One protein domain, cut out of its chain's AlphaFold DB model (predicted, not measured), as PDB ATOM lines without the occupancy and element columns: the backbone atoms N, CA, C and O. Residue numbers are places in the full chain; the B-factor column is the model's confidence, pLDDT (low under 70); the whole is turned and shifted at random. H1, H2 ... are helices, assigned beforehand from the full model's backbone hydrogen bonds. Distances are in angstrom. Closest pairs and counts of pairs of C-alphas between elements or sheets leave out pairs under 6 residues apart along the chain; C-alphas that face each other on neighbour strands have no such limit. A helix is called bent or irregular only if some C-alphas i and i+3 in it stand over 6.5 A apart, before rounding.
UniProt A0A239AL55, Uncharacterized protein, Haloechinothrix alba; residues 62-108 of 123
ATOM      1  N   ARG A  62      27.386  64.637 260.755       84.69
ATOM      2  CA  ARG A  62      27.864  65.343 259.558       84.69
ATOM      3  C   ARG A  62      29.180  66.095 259.787       84.69
ATOM      4  O   ARG A  62      29.995  66.184 258.870       84.69
ATOM      5  N   TYR A  63      29.392  66.644 260.982       88.31
ATOM      6  CA  TYR A  63      30.586  67.430 261.317       88.31
ATOM      7  C   TYR A  63      31.625  66.671 262.158       88.31
ATOM      8  O   TYR A  63      32.675  67.243 262.460       88.31
ATOM      9  N   ALA A  64      31.395  65.395 262.483       88.31
ATOM     10  CA  ALA A  64      32.272  64.600 263.346       88.31
ATOM     11  C   ALA A  64      33.763  64.610 262.926       88.31
ATOM     12  O   ALA A  64      34.599  64.860 263.794       88.31
ATOM     13  N   PRO A  65      34.141  64.469 261.633       89.31
ATOM     14  CA  PRO A  65      35.553  64.511 261.229       89.31
ATOM     15  C   PRO A  65      36.221  65.864 261.506       89.31
ATOM     16  O   PRO A  65      37.381  65.934 261.912       89.31
ATOM     17  N   ARG A  66      35.477  66.961 261.312       92.88
ATOM     18  CA  ARG A  66      35.965  68.320 261.582       92.88
ATOM     19  C   ARG A  66      36.114  68.553 263.082       92.88
ATOM     20  O   ARG A  66      37.106  69.138 263.503       92.88
ATOM     21  N   MET A  67      35.143  68.102 263.871       92.00
ATOM     22  CA  MET A  67      35.182  68.219 265.329       92.00
ATOM     23  C   MET A  67      36.333  67.408 265.933       92.00
ATOM     24  O   MET A  67      37.029  67.926 266.800       92.00
ATOM     25  N   ALA A  68      36.579  66.191 265.435       93.75
ATOM     26  CA  ALA A  68      37.695  65.354 265.872       93.75
ATOM     27  C   ALA A  68      39.046  66.041 265.638       93.75
ATOM     28  O   ALA A  68      39.858  66.111 266.554       93.75
ATOM     29  N   ARG A  69      39.257  66.626 264.450       95.31
ATOM     30  CA  ARG A  69      40.478  67.391 264.156       95.31
ATOM     31  C   ARG A  69      40.672  68.551 265.131       95.31
ATOM     32  O   ARG A  69      41.725  68.655 265.736       95.31
ATOM     33  N   ILE A  70      39.636  69.369 265.339       93.75
ATOM     34  CA  ILE A  70      39.704  70.509 266.266       93.75
ATOM     35  C   ILE A  70      40.018  70.042 267.694       93.75
ATOM     36  O   ILE A  70      40.807  70.679 268.384       93.75
ATOM     37  N   ALA A  71      39.417  68.939 268.144       91.69
ATOM     38  CA  ALA A  71      39.677  68.391 269.470       91.69
ATOM     39  C   ALA A  71      41.135  67.933 269.624       91.69
ATOM     40  O   ALA A  71      41.779  68.300 270.604       91.69
ATOM     41  N   VAL A  72      41.664  67.194 268.643       91.12
ATOM     42  CA  VAL A  72      43.066  66.743 268.628       91.12
ATOM     43  C   VAL A  72      44.022  67.933 268.588       91.12
ATOM     44  O   VAL A  72      44.941  67.998 269.401       91.12
ATOM     45  N   ASP A  73      43.769  68.910 267.715       91.56
ATOM     46  CA  ASP A  73      44.592  70.117 267.601       91.56
ATOM     47  C   ASP A  73      44.628  70.885 268.931       91.56
ATOM     48  O   ASP A  73      45.683  71.343 269.364       91.56
ATOM     49  N   LEU A  74      43.488  71.013 269.619       91.12
ATOM     50  CA  LEU A  74      43.414  71.666 270.928       91.12
ATOM     51  C   LEU A  74      44.141  70.877 272.020       91.12
ATOM     52  O   LEU A  74      44.811  71.489 272.851       91.12
ATOM     53  N   MET A  75      44.037  69.547 272.019       87.88
ATOM     54  CA  MET A  75      44.763  68.696 272.965       87.88
ATOM     55  C   MET A  75      46.278  68.825 272.780       87.88
ATOM     56  O   MET A  75      46.981  69.102 273.750       87.88
ATOM     57  N   LEU A  76      46.766  68.714 271.540       87.38
ATOM     58  CA  LEU A  76      48.198  68.752 271.228       87.38
ATOM     59  C   LEU A  76      48.802  70.162 271.343       87.38
ATOM     60  O   LEU A  76      49.988  70.310 271.612       87.38
ATOM     61  N   SER A  77      48.001  71.214 271.151       84.50
ATOM     62  CA  SER A  77      48.487  72.598 271.264       84.50
ATOM     63  C   SER A  77      48.440  73.171 272.677       84.50
ATOM     64  O   SER A  77      49.152  74.139 272.946       84.50
ATOM     65  N   LYS A  78      47.579  72.651 273.565       78.06
ATOM     66  CA  LYS A  78      47.333  73.281 274.876       78.06
ATOM     67  C   LYS A  78      47.440  72.364 276.087       78.06
ATOM     68  O   LYS A  78      47.557  72.901 277.184       78.06
ATOM     69  N   LEU A  79      47.330  71.044 275.934       73.75
ATOM     70  CA  LEU A  79      47.208  70.141 277.085       73.75
ATOM     71  C   LEU A  79      48.341  69.124 277.216       73.75
ATOM     72  O   LEU A  79      48.548  68.653 278.327       73.75
ATOM     73  N   VAL A  80      49.023  68.760 276.127       71.31
ATOM     74  CA  VAL A  80      50.016  67.675 276.140       71.31
ATOM     75  C   VAL A  80      51.166  68.013 275.199       71.31
ATOM     76  O   VAL A  80      50.929  68.320 274.029       71.31
ATOM     77  N   THR A  81      52.402  67.932 275.690       78.06
ATOM     78  CA  THR A  81      53.590  67.941 274.830       78.06
ATOM     79  C   THR A  81      53.832  66.536 274.263       78.06
ATOM     80  O   THR A  81      53.529  65.546 274.932       78.06
ATOM     81  N   PRO A  82      54.344  66.398 273.025       74.38
ATOM     82  CA  PRO A  82      54.612  65.087 272.426       74.38
ATOM     83  C   PRO A  82      55.436  64.156 273.327       74.38
ATOM     84  O   PRO A  82      55.196  62.952 273.346       74.38
ATOM     85  N   GLU A  83      56.357  64.721 274.105       76.75
ATOM     86  CA  GLU A  83      57.226  64.001 275.034       76.75
ATOM     87  C   GLU A  83      56.432  63.346 276.177       76.75
ATOM     88  O   GLU A  83      56.604  62.161 276.441       76.75
ATOM     89  N   GLU A  84      55.487  64.065 276.793       78.38
ATOM     90  CA  GLU A  84      54.623  63.520 277.855       78.38
ATOM     91  C   GLU A  84      53.683  62.416 277.345       78.38
ATOM     92  O   GLU A  84      53.265  61.538 278.107       78.38
ATOM     93  N   LEU A  85      53.315  62.469 276.061       79.19
ATOM     94  CA  LEU A  85      52.509  61.429 275.430       79.19
ATOM     95  C   LEU A  85      53.325  60.145 275.227       79.19
ATOM     96  O   LEU A  85      52.792  59.062 275.455       79.19
ATOM     97  N   ILE A  86      54.595  60.271 274.831       78.25
ATOM     98  CA  ILE A  86      55.518  59.142 274.630       78.25
ATOM     99  C   ILE A  86      55.870  58.485 275.969       78.25
ATOM    100  O   ILE A  86      55.813  57.264 276.061       78.25
ATOM    101  N   ASP A  87      56.121  59.268 277.018       84.62
ATOM    102  CA  ASP A  87      56.444  58.749 278.359       84.62
ATOM    103  C   ASP A  87      55.302  57.936 279.001       84.62
ATOM    104  O   ASP A  87      55.518  57.174 279.944       84.62
ATOM    105  N   ARG A  88      54.065  58.097 278.511       81.19
ATOM    106  CA  ARG A  88      52.884  57.341 278.962       81.19
ATOM    107  C   ARG A  88      52.630  56.051 278.185       81.19
ATOM    108  O   ARG A  88      51.760  55.285 278.598       81.19
ATOM    109  N   ILE A  89      53.317  55.842 277.067       82.62
ATOM    110  CA  ILE A  89      53.189  54.637 276.246       82.62
ATOM    111  C   ILE A  89      54.210  53.613 276.751       82.62
ATOM    112  O   ILE A  89      55.372  53.952 276.951       82.62
ATOM    113  N   ASP A  90      53.780  52.367 276.956       86.44
ATOM    114  CA  ASP A  90      54.689  51.274 277.309       86.44
ATOM    115  C   ASP A  90      55.575  50.931 276.091       86.44
ATOM    116  O   ASP A  90      55.036  50.573 275.033       86.44
ATOM    117  N   PRO A  91      56.911  51.068 276.190       81.69
ATOM    118  CA  PRO A  91      57.817  50.806 275.077       81.69
ATOM    119  C   PRO A  91      57.718  49.372 274.557       81.69
ATOM    120  O   PRO A  91      57.789  49.168 273.346       81.69
ATOM    121  N   ASP A  92      57.526  48.400 275.451       83.06
ATOM    122  CA  ASP A  92      57.544  46.981 275.093       83.06
ATOM    123  C   ASP A  92      56.292  46.629 274.267       83.06
ATOM    124  O   ASP A  92      56.388  46.019 273.200       83.06
ATOM    125  N   GLU A  93      55.116  47.118 274.681       83.38
ATOM    126  CA  GLU A  93      53.863  46.933 273.933       83.38
ATOM    127  C   GLU A  93      53.891  47.658 272.577       83.38
ATOM    128  O   GLU A  93      53.391  47.136 271.573       83.38
ATOM    129  N   PHE A  94      54.484  48.855 272.519       83.75
ATOM    130  CA  PHE A  94      54.630  49.605 271.271       83.75
ATOM    131  C   PHE A  94      55.530  48.870 270.272       83.75
ATOM    132  O   PHE A  94      55.175  48.763 269.093       83.75
ATOM    133  N   THR A  95      56.665  48.332 270.726       82.94
ATOM    134  CA  THR A  95      57.588  47.576 269.875       82.94
ATOM    135  C   THR A  95      56.926  46.325 269.303       82.94
ATOM    136  O   THR A  95      56.980  46.146 268.087       82.94
ATOM    137  N   ASP A  96      56.205  45.541 270.108       85.38
ATOM    138  CA  ASP A  96      55.514  44.325 269.643       85.38
ATOM    139  C   ASP A  96      54.472  44.604 268.539       85.38
ATOM    140  O   ASP A  96      54.274  43.803 267.614       85.38
ATOM    141  N   HIS A  97      53.795  45.754 268.612       83.06
ATOM    142  CA  HIS A  97      52.781  46.149 267.631       83.06
ATOM    143  C   HIS A  97      53.368  46.799 266.375       83.06
ATOM    144  O   HIS A  97      52.764  46.694 265.304       83.06
ATOM    145  N   VAL A  98      54.522  47.464 266.479       83.75
ATOM    146  CA  VAL A  98      55.183  48.133 265.347       83.75
ATOM    147  C   VAL A  98      56.149  47.203 264.610       83.75
ATOM    148  O   VAL A  98      56.298  47.353 263.397       83.75
ATOM    149  N   GLU A  99      56.742  46.212 265.280       82.44
ATOM    150  CA  GLU A  99      57.721  45.278 264.705       82.44
ATOM    151  C   GLU A  99      57.171  44.549 263.473       82.44
ATOM    152  O   GLU A  99      57.795  44.570 262.413       82.44
ATOM    153  N   LYS A 100      55.969  43.967 263.569       81.31
ATOM    154  CA  LYS A 100      55.343  43.242 262.448       81.31
ATOM    155  C   LYS A 100      55.130  44.134 261.210       81.31
ATOM    156  O   LYS A 100      55.629  43.761 260.147       81.31
ATOM    157  N   PRO A 101      54.471  45.310 261.310       83.00
ATOM    158  CA  PRO A 101      54.360  46.239 260.187       83.00
ATOM    159  C   PRO A 101      55.714  46.694 259.628       83.00
ATOM    160  O   PRO A 101      55.841  46.880 258.418       83.00
ATOM    161  N   LEU A 102      56.721  46.900 260.484       81.56
ATOM    162  CA  LEU A 102      58.037  47.376 260.055       81.56
ATOM    163  C   LEU A 102      58.802  46.303 259.272       81.56
ATOM    164  O   LEU A 102      59.425  46.619 258.257       81.56
ATOM    165  N   ILE A 103      58.738  45.044 259.716       82.44
ATOM    166  CA  ILE A 103      59.346  43.903 259.021       82.44
ATOM    167  C   ILE A 103      58.649  43.689 257.677       82.44
ATOM    168  O   ILE A 103      59.332  43.599 256.660       82.44
ATOM    169  N   GLU A 104      57.313  43.721 257.628       80.38
ATOM    170  CA  GLU A 104      56.563  43.622 256.365       80.38
ATOM    171  C   GLU A 104      56.879  44.770 255.392       80.38
ATOM    172  O   GLU A 104      56.964  44.558 254.180       80.38
ATOM    173  N   ALA A 105      57.084  45.989 255.901       78.44
ATOM    174  CA  ALA A 105      57.488  47.136 255.091       78.44
ATOM    175  C   ALA A 105      58.951  47.053 254.617       78.44
ATOM    176  O   ALA A 105      59.282  47.619 253.576       78.44
ATOM    177  N   THR A 106      59.814  46.354 255.358       73.00
ATOM    178  CA  THR A 106      61.232  46.151 255.016       73.00
ATOM    179  C   THR A 106      61.421  44.981 254.041       73.00
ATOM    180  O   THR A 106      62.279  45.056 253.160       73.00
ATOM    181  N   ASP A 107      60.584  43.943 254.137       71.56
ATOM    182  CA  ASP A 107      60.543  42.801 253.208       71.56
ATOM    183  C   ASP A 107      59.951  43.164 251.836       71.56
ATOM    184  O   ASP A 107      60.111  42.414 250.870       71.56
ATOM    185  N   GLN A 108      59.324  44.339 251.705       66.19
ATOM    186  CA  GLN A 108      59.154  44.975 250.404       66.19
ATOM    187  C   GLN A 108      60.481  45.638 250.010       66.19
ATOM    188  O   GLN A 108      60.776  46.733 250.497       66.19
TER     189      GLN A 108
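This is residues 62 to 108 of the 123 residues of an uncharacterized protein of Haloechinothrix alba (UniProt A0A239AL55). The model is a wide, open U: two long helices, H1 and H3, are its arms, and the short helix H2 with the links on either side of it makes the base. The space between the arms is empty, and no helix touches another. The printed part has 47 residues with three named helices, in the order H1, H2, H3, and no named strand; its class is all helix. It is extended, with a radius of gyration of the C-alphas of 15.5 A, and flat, with spans of 38 by 29 by 14 A.

H1, residues 62 to 78, is close to but not clearly touching H2, residues 82 to 86; their closest C-alphas, those of Leu 76 and Pro 82, are 7.5 A apart. H2 is apart from H3, residues 91 to 107. H1 and H3 are also apart. In H2 the O i to N i+4 pair is within hydrogen-bond range, as are 12 of 13 such pairs in H1 and 11 of 13 in H3.

H1 begins at C-alpha 62, at (27.864, 65.343, 259.558), and is 26.0 A long from first to last C-alpha. It is irregular: C-alphas 62 and 65 are 7.9 A apart. H2 begins at C-alpha 82, at (54.612, 65.087, 272.426), and is 6.4 A long. H3, 23.4 A long, has a kink of 38 degrees near residue 98 and ends at C-alpha 107, at (60.543, 42.801, 253.208). H3 is neither bent nor irregular, but only just: C-alphas 97 and 100 are 6.5 A apart.

The two C-alphas farthest apart, those of Arg 62 and Asp 107, are 40.2 A apart. The printed part has no cut, and both links, H1 to H2 and H2 to H3, are tight. Residues 62 to 75, 77 to 84 and 86 to 108 stand free. The mean pLDDT of the printed part is 83.3, and residue 108 is under 70.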